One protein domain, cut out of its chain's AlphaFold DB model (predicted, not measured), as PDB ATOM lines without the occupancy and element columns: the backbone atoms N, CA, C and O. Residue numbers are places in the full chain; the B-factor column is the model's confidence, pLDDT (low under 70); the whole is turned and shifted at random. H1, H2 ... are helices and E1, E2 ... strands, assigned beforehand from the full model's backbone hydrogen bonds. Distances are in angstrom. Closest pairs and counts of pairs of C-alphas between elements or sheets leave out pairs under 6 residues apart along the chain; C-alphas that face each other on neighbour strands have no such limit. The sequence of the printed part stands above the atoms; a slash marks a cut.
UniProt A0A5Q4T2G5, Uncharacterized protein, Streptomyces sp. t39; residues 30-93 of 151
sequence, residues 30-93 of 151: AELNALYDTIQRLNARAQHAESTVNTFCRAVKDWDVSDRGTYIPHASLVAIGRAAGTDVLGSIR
ATOM      1  N   ALA A  30    -137.284-186.431 282.066       89.50
ATOM      2  CA  ALA A  30    -136.725-187.690 282.552       89.50
ATOM      3  C   ALA A  30    -135.233-187.572 282.917       89.50
ATOM      4  O   ALA A  30    -134.809-188.077 283.957       89.50
ATOM      5  N   GLU A  31    -134.440-186.885 282.090       87.56
ATOM      6  CA  GLU A  31    -133.029-186.599 282.378       87.56
ATOM      7  C   GLU A  31    -132.893-185.645 283.577       87.56
ATOM      8  O   GLU A  31    -132.002-185.825 284.410       87.56
ATOM      9  N   LEU A  32    -133.805-184.677 283.712       89.50
ATOM     10  CA  LEU A  32    -133.838-183.747 284.840       89.50
ATOM     11  C   LEU A  32    -134.161-184.462 286.164       89.50
ATOM     12  O   LEU A  32    -133.472-184.256 287.161       89.50
ATOM     13  N   ASN A  33    -135.144-185.366 286.165       92.56
ATOM     14  CA  ASN A  33    -135.469-186.190 287.332       92.56
ATOM     15  C   ASN A  33    -134.299-187.102 287.728       92.56
ATOM     16  O   ASN A  33    -133.928-187.156 288.899       92.56
ATOM     17  N   ALA A  34    -133.638-187.742 286.757       91.19
ATOM     18  CA  ALA A  34    -132.458-188.565 287.023       91.19
ATOM     19  C   ALA A  34    -131.286-187.752 287.615       91.19
ATOM     20  O   ALA A  34    -130.534-188.253 288.463       91.19
ATOM     21  N   LEU A  35    -131.130-186.490 287.195       91.56
ATOM     22  CA  LEU A  35    -130.170-185.560 287.789       91.56
ATOM     23  C   LEU A  35    -130.538-185.231 289.238       91.56
ATOM     24  O   LEU A  35    -129.667-185.336 290.103       91.56
ATOM     25  N   TYR A  36    -131.798-184.900 289.529       93.75
ATOM     26  CA  TYR A  36    -132.245-184.628 290.898       93.75
ATOM     27  C   TYR A  36    -132.063-185.830 291.825       93.75
ATOM     28  O   TYR A  36    -131.493-185.672 292.904       93.75
ATOM     29  N   ASP A  37    -132.418-187.036 291.381       94.81
ATOM     30  CA  ASP A  37    -132.201-188.269 292.146       94.81
ATOM     31  C   ASP A  37    -130.715-188.503 292.439       94.81
ATOM     32  O   ASP A  37    -130.315-188.994 293.499       94.81
ATOM     33  N   THR A  38    -129.851-188.157 291.489       94.88
ATOM     34  CA  THR A  38    -128.401-188.279 291.659       94.88
ATOM     35  C   THR A  38    -127.871-187.243 292.642       94.88
ATOM     36  O   THR A  38    -127.126-187.606 293.553       94.88
ATOM     37  N   ILE A  39    -128.302-185.986 292.525       94.75
ATOM     38  CA  ILE A  39    -127.961-184.915 293.469       94.75
ATOM     39  C   ILE A  39    -128.424-185.290 294.880       94.75
ATOM     40  O   ILE A  39    -127.650-185.175 295.829       94.75
ATOM     41  N   GLN A  40    -129.643-185.809 295.032       95.62
ATOM     42  CA  GLN A  40    -130.186-186.210 296.325       95.62
ATOM     43  C   GLN A  40    -129.367-187.339 296.963       95.62
ATOM     44  O   GLN A  40    -129.018-187.255 298.142       95.62
ATOM     45  N   ARG A  41    -128.995-188.367 296.188       95.44
ATOM     46  CA  ARG A  41    -128.130-189.461 296.669       95.44
ATOM     47  C   ARG A  41    -126.744-188.967 297.084       95.44
ATOM     48  O   ARG A  41    -126.225-189.399 298.113       95.44
ATOM     49  N   LEU A  42    -126.148-188.066 296.305       96.00
ATOM     50  CA  LEU A  42    -124.844-187.482 296.623       96.00
ATOM     51  C   LEU A  42    -124.905-186.619 297.884       96.00
ATOM     52  O   LEU A  42    -124.045-186.763 298.750       96.00
ATOM     53  N   ASN A  43    -125.946-185.800 298.032       95.88
ATOM     54  CA  ASN A  43    -126.156-184.984 299.224       95.88
ATOM     55  C   ASN A  43    -126.351-185.847 300.474       95.88
ATOM     56  O   ASN A  43    -125.714-185.591 301.490       95.88
ATOM     57  N   ALA A  44    -127.158-186.909 300.395       94.94
ATOM     58  CA  ALA A  44    -127.337-187.835 301.513       94.94
ATOM     59  C   ALA A  44    -126.011-188.496 301.923       94.94
ATOM     60  O   ALA A  44    -125.702-188.621 303.110       94.94
ATOM     61  N   ARG A  45    -125.181-188.874 300.942       94.56
ATOM     62  CA  ARG A  45    -123.847-189.433 301.196       94.56
ATOM     63  C   ARG A  45    -122.904-188.411 301.835       94.56
ATOM     64  O   ARG A  45    -122.169-188.775 302.750       94.56
ATOM     65  N   ALA A  46    -122.922-187.164 301.369       94.06
ATOM     66  CA  ALA A  46    -122.118-186.084 301.935       94.06
ATOM     67  C   ALA A  46    -122.515-185.808 303.393       94.06
ATOM     68  O   ALA A  46    -121.661-185.843 304.273       94.06
ATOM     69  N   GLN A  47    -123.815-185.675 303.665       94.38
ATOM     70  CA  GLN A  47    -124.346-185.493 305.020       94.38
ATOM     71  C   GLN A  47    -123.961-186.646 305.951       94.38
ATOM     72  O   GLN A  47    -123.582-186.422 307.101       94.38
ATOM     73  N   HIS A  48    -124.024-187.886 305.463       90.75
ATOM     74  CA  HIS A  48    -123.594-189.039 306.246       90.75
ATOM     75  C   HIS A  48    -122.096-188.970 306.580       90.75
ATOM     76  O   HIS A  48    -121.717-189.175 307.730       90.75
ATOM     77  N   ALA A  49    -121.248-188.618 305.610       89.44
ATOM     78  CA  ALA A  49    -119.814-188.457 305.839       89.44
ATOM     79  C   ALA A  49    -119.511-187.338 306.852       89.44
ATOM     80  O   ALA A  49    -118.725-187.544 307.776       89.44
ATOM     81  N   GLU A  50    -120.172-186.185 306.730       93.56
ATOM     82  CA  GLU A  50    -120.047-185.068 307.673       93.56
ATOM     83  C   GLU A  50    -120.483-185.463 309.088       93.56
ATOM     84  O   GLU A  50    -119.808-185.140 310.066       93.56
ATOM     85  N   SER A  51    -121.587-186.201 309.212       90.69
ATOM     86  CA  SER A  51    -122.078-186.713 310.494       90.69
ATOM     87  C   SER A  51    -121.066-187.652 311.161       90.69
ATOM     88  O   SER A  51    -120.772-187.515 312.354       90.69
ATOM     89  N   THR A  52    -120.471-188.557 310.384       88.31
ATOM     90  CA  THR A  52    -119.443-189.488 310.862       88.31
ATOM     91  C   THR A  52    -118.182-188.749 311.313       88.31
ATOM     92  O   THR A  52    -117.695-188.989 312.419       88.31
ATOM     93  N   VAL A  53    -117.689-187.786 310.524       90.62
ATOM     94  CA  VAL A  53    -116.530-186.954 310.899       90.62
ATOM     95  C   VAL A  53    -116.811-186.163 312.173       90.62
ATOM     96  O   VAL A  53    -116.004-186.188 313.098       90.62
ATOM     97  N   ASN A  54    -117.978-185.526 312.274       90.31
ATOM     98  CA  ASN A  54    -118.370-184.787 313.473       90.31
ATOM     99  C   ASN A  54    -118.422-185.681 314.717       90.31
ATOM    100  O   ASN A  54    -118.046-185.244 315.807       90.31
ATOM    101  N   THR A  55    -118.858-186.931 314.565       88.31
ATOM    102  CA  THR A  55    -118.859-187.913 315.655       88.31
ATOM    103  C   THR A  55    -117.437-188.214 316.119       88.31
ATOM    104  O   THR A  55    -117.169-188.163 317.320       88.31
ATOM    105  N   PHE A  56    -116.503-188.439 315.190       85.94
ATOM    106  CA  PHE A  56    -115.093-188.636 315.529       85.94
ATOM    107  C   PHE A  56    -114.472-187.405 316.193       85.94
ATOM    108  O   PHE A  56    -113.824-187.539 317.228       85.94
ATOM    109  N   CYS A  57    -114.713-186.203 315.663       88.06
ATOM    110  CA  CYS A  57    -114.202-184.967 316.254       88.06
ATOM    111  C   CYS A  57    -114.688-184.776 317.695       88.06
ATOM    112  O   CYS A  57    -113.895-184.418 318.561       88.06
ATOM    113  N   ARG A  58    -115.970-185.046 317.974       86.50
ATOM    114  CA  ARG A  58    -116.516-184.984 319.338       86.50
ATOM    115  C   ARG A  58    -115.886-186.032 320.248       86.50
ATOM    116  O   ARG A  58    -115.508-185.696 321.359       86.50
ATOM    117  N   ALA A  59    -115.732-187.264 319.769       84.81
ATOM    118  CA  ALA A  59    -115.147-188.343 320.558       84.81
ATOM    119  C   ALA A  59    -113.681-188.076 320.941       84.81
ATOM    120  O   ALA A  59    -113.271-188.456 322.034       84.81
ATOM    121  N   VAL A  60    -112.902-187.436 320.060       84.69
ATOM    122  CA  VAL A  60    -111.480-187.110 320.288       84.69
ATOM    123  C   VAL A  60    -111.293-185.851 321.136       84.69
ATOM    124  O   VAL A  60    -110.279-185.720 321.814       84.69
ATOM    125  N   LYS A  61    -112.259-184.925 321.126       84.25
ATOM    126  CA  LYS A  61    -112.165-183.642 321.841       84.25
ATOM    127  C   LYS A  61    -111.859-183.804 323.334       84.25
ATOM    128  O   LYS A  61    -111.147-182.976 323.889       84.25
ATOM    129  N   ASP A  62    -112.388-184.855 323.947       76.94
ATOM    130  CA  ASP A  62    -112.305-185.086 325.391       76.94
ATOM    131  C   ASP A  62    -111.101-185.966 325.785       76.94
ATOM    132  O   ASP A  62    -111.050-186.499 326.891       76.94
ATOM    133  N   TRP A  63    -110.142-186.179 324.876       84.31
ATOM    134  CA  TRP A  63    -108.937-186.959 325.167       84.31
ATOM    135  C   TRP A  63    -107.925-186.104 325.920       84.31
ATOM    136  O   TRP A  63    -107.535-185.035 325.448       84.31
ATOM    137  N   ASP A  64    -107.461-186.607 327.061       77.06
ATOM    138  CA  ASP A  64    -106.404-185.965 327.834       77.06
ATOM    139  C   ASP A  64    -105.039-186.540 327.436       77.06
ATOM    140  O   ASP A  64    -104.847-187.758 327.356       77.06
ATOM    141  N   VAL A  65    -104.080-185.665 327.142       78.81
ATOM    142  CA  VAL A  65    -102.743-186.047 326.676       78.81
ATOM    143  C   VAL A  65    -101.729-185.626 327.726       78.81
ATOM    144  O   VAL A  65    -101.506-184.440 327.945       78.81
ATOM    145  N   SER A  66    -101.074-186.611 328.337       76.00
ATOM    146  CA  SER A  66    -100.043-186.399 329.354       76.00
ATOM    147  C   SER A  66     -98.707-187.019 328.936       76.00
ATOM    148  O   SER A  66     -98.657-187.892 328.067       76.00
ATOM    149  N   ASP A  67     -97.623-186.656 329.626       72.38
ATOM    150  CA  ASP A  67     -96.293-187.259 329.429       72.38
ATOM    151  C   ASP A  67     -96.270-188.779 329.681       72.38
ATOM    152  O   ASP A  67     -95.379-189.488 329.215       72.38
ATOM    153  N   ARG A  68     -97.253-189.301 330.428       71.69
ATOM    154  CA  ARG A  68     -97.406-190.735 330.719       71.69
ATOM    155  C   ARG A  68     -98.206-191.482 329.649       71.69
ATOM    156  O   ARG A  68     -98.274-192.708 329.703       71.69
ATOM    157  N   GLY A  69     -98.797-190.763 328.697       75.31
ATOM    158  CA  GLY A  69     -99.621-191.301 327.622       75.31
ATOM    159  C   GLY A  69    -100.926-190.530 327.426       75.31
ATOM    160  O   GLY A  69    -101.271-189.619 328.184       75.31
ATOM    161  N   THR A  70    -101.657-190.924 326.383       79.88
ATOM    162  CA  THR A  70    -102.992-190.405 326.066       79.88
ATOM    163  C   THR A  70    -104.045-191.212 326.810       79.88
ATOM    164  O   THR A  70    -104.178-192.418 326.589       79.88
ATOM    165  N   TYR A  71    -104.801-190.546 327.676       78.94
ATOM    166  CA  TYR A  71    -106.006-191.112 328.256       78.94
ATOM    167  C   TYR A  71    -107.133-191.047 327.231       78.94
ATOM    168  O   TYR A  71    -107.437-189.993 326.670       78.94
ATOM    169  N   ILE A  72    -107.751-192.198 326.985       78.12
ATOM    170  CA  ILE A  72    -108.869-192.325 326.058       78.12
ATOM    171  C   ILE A  72    -110.100-192.738 326.869       78.12
ATOM    172  O   ILE A  72    -110.138-193.875 327.351       78.12
ATOM    173  N   PRO A  73    -111.116-191.864 326.994       78.69
ATOM    174  CA  PRO A  73    -112.359-192.207 327.667       78.69
ATOM    175  C   PRO A  73    -113.043-193.404 327.002       78.69
ATOM    176  O   PRO A  73    -113.091-193.523 325.770       78.69
ATOM    177  N   HIS A  74    -113.644-194.280 327.808       79.50
ATOM    178  CA  HIS A  74    -114.358-195.446 327.289       79.50
ATOM    179  C   HIS A  74    -115.541-195.031 326.399       79.50
ATOM    180  O   HIS A  74    -115.734-195.596 325.320       79.50
ATOM    181  N   ALA A  75    -116.281-193.986 326.788       80.06
ATOM    182  CA  ALA A  75    -117.365-193.426 325.982       80.06
ATOM    183  C   ALA A  75    -116.908-193.014 324.567       80.06
ATOM    184  O   ALA A  75    -117.623-193.258 323.589       80.06
ATOM    185  N   SER A  76    -115.696-192.470 324.433       82.88
ATOM    186  CA  SER A  76    -115.113-192.101 323.140       82.88
ATOM    187  C   SER A  76    -114.818-193.324 322.273       82.88
ATOM    188  O   SER A  76    -115.137-193.319 321.085       82.88
ATOM    189  N   LEU A  77    -114.278-194.403 322.853       79.25
ATOM    190  CA  LEU A  77    -114.043-195.663 322.132       79.25
ATOM    191  C   LEU A  77    -115.351-196.288 321.632       79.25
ATOM    192  O   LEU A  77    -115.415-196.759 320.495       79.25
ATOM    193  N   VAL A  78    -116.409-196.243 322.448       80.94
ATOM    194  CA  VAL A  78    -117.752-196.703 322.060       80.94
ATOM    195  C   VAL A  78    -118.285-195.884 320.884       80.94
ATOM    196  O   VAL A  78    -118.789-196.454 319.913       80.94
ATOM    197  N   ALA A  79    -118.182-194.555 320.957       83.06
ATOM    198  CA  ALA A  79    -118.658-193.657 319.909       83.06
ATOM    199  C   ALA A  79    -117.918-193.886 318.582       83.06
ATOM    200  O   ALA A  79    -118.555-193.982 317.532       83.06
ATOM    201  N   ILE A  80    -116.592-194.048 318.639       82.88
ATOM    202  CA  ILE A  80    -115.745-194.343 317.479       82.88
ATOM    203  C   ILE A  80    -116.108-195.701 316.874       82.88
ATOM    204  O   ILE A  80    -116.303-195.785 315.663       82.88
ATOM    205  N   GLY A  81    -116.250-196.748 317.693       80.62
ATOM    206  CA  GLY A  81    -116.626-198.076 317.203       80.62
ATOM    207  C   GLY A  81    -117.983-198.075 316.501       80.62
ATOM    208  O   GLY A  81    -118.109-198.553 315.373       80.62
ATOM    209  N   ARG A  82    -118.990-197.424 317.099       83.12
ATOM    210  CA  ARG A  82    -120.311-197.262 316.468       83.12
ATOM    211  C   ARG A  82    -120.235-196.515 315.138       83.12
ATOM    212  O   ARG A  82    -120.841-196.962 314.170       83.12
ATOM    213  N   ALA A  83    -119.490-195.411 315.078       83.81
ATOM    214  CA  ALA A  83    -119.331-194.617 313.858       83.81
ATOM    215  C   ALA A  83    -118.565-195.369 312.754       83.81
ATOM    216  O   ALA A  83    -118.883-195.230 311.576       83.81
ATOM    217  N   ALA A  84    -117.589-196.196 313.130       81.31
ATOM    218  CA  ALA A  84    -116.817-197.026 312.209       81.31
ATOM    219  C   ALA A  84    -117.550-198.310 311.774       81.31
ATOM    220  O   ALA A  84    -117.041-199.039 310.923       81.31
ATOM    221  N   GLY A  85    -118.716-198.615 312.358       77.56
ATOM    222  CA  GLY A  85    -119.432-199.872 312.125       77.56
ATOM    223  C   GLY A  85    -118.663-201.106 312.611       77.56
ATOM    224  O   GLY A  85    -118.953-202.221 312.183       77.56
ATOM    225  N   THR A  86    -117.670-200.913 313.480       73.50
ATOM    226  CA  THR A  86    -116.823-201.971 314.023       73.50
ATOM    227  C   THR A  86    -117.014-202.060 315.524       73.50
ATOM    228  O   THR A  86    -117.026-201.060 316.241       73.50
ATOM    229  N   ASP A  87    -117.130-203.283 316.033       67.19
ATOM    230  CA  ASP A  87    -117.091-203.500 317.472       67.19
ATOM    231  C   ASP A  87    -115.634-203.429 317.954       67.19
ATOM    232  O   ASP A  87    -114.974-204.439 318.209       67.19
ATOM    233  N   VAL A  88    -115.109-202.200 318.026       62.75
ATOM    234  CA  VAL A  88    -113.779-201.896 318.584       62.75
ATOM    235  C   VAL A  88    -113.666-202.482 319.991       62.75
ATOM    236  O   VAL A  88    -112.602-202.956 320.393       62.75
ATOM    237  N   LEU A  89    -114.790-202.525 320.704       61.50
ATOM    238  CA  LEU A  89    -114.892-203.019 322.059       61.50
ATOM    239  C   LEU A  89    -114.798-204.556 322.108       61.50
ATOM    240  O   LEU A  89    -113.968-205.092 322.835       61.50
ATOM    241  N   GLY A  90    -115.515-205.292 321.263       56.28
ATOM    242  CA  GLY A  90    -115.447-206.762 321.212       56.28
ATOM    243  C   GLY A  90    -114.034-207.351 321.036       56.28
ATOM    244  O   GLY A  90    -113.779-208.476 321.469       56.28
ATOM    245  N   SER A  91    -113.093-206.594 320.455       59.88
ATOM    246  CA  SER A  91    -111.703-207.030 320.235       59.88
ATOM    247  C   SER A  91    -110.747-206.797 321.419       59.88
ATOM    248  O   SER A  91    -109.710-207.462 321.516       59.88
ATOM    249  N   ILE A  92    -111.067-205.886 322.346       57.31
ATOM    250  CA  ILE A  92    -110.135-205.453 323.398       57.31
ATOM    251  C   ILE A  92    -110.437-206.213 324.695       57.31
ATOM    252  O   ILE A  92    -111.360-205.894 325.442       57.31
ATOM    253  N   ARG A  93    -109.577-207.189 325.025       57.41
ATOM    254  CA  ARG A  93    -109.591-208.014 326.258       57.41
ATOM    255  C   ARG A  93    -109.672-207.202 327.577       57.41
ATOM    256  O   ARG A  93    -109.915-207.771 328.638       57.41
TER     257      ARG A  93
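What this domain is: This is residues 30 to 93 of the 151 residues of an uncharacterized protein of Streptomyces sp. t39 (UniProt A0A5Q4T2G5). One long helix, H1, makes the length; its residues 30 to 50 stick out as a free arm. Beyond its far end the small hairpin E1 and E2 turns the chain back, H2 packs along H1's last part, and short H3 packs on H2. The 64 printed residues, mostly helix, run H1, E1, E2, H2, H3, with one antiparallel sheet, E1 - E2. The whole is extended, radius of gyration of the C-alphas 17.8 A, spanning 62 by 24 by 14 A.

Where its parts are: Find C-alpha 30 at (-136.725, -187.690, 282.552); from there H1 runs 46.5 A to residue 61. E1 is residues 64 to 66, E2 69 to 71. H2, residues 74 to 84, is 15.4 A long. H3, residues 88 to 91, ends at (-111.703, -207.030, 320.235).

How they stand to each other: With its residues 52 to 60 alone, H1 touches H2, closest C-alphas Ala 59 and Ser 76 at 4.6 A, opposite ways at a shallow tilt of 20 degrees. In the hairpin, N 71 and O 64 are 2.8 A apart, within hydrogen-bond range. H2 touches H3, closest C-alphas Gly 81 and Val 88 at 5.0 A. H1 and H3 are apart. Every O i to N i+4 pair is within range in H1 and H2; H3 is too short for one.

The domain as a whole: The C-alphas of Ala 30 and Arg 68, the two farthest apart, are 62.3 A apart. The printed part has no cut, and its four links are tight. Look for pLDDT under 70 at residues 87 to 93.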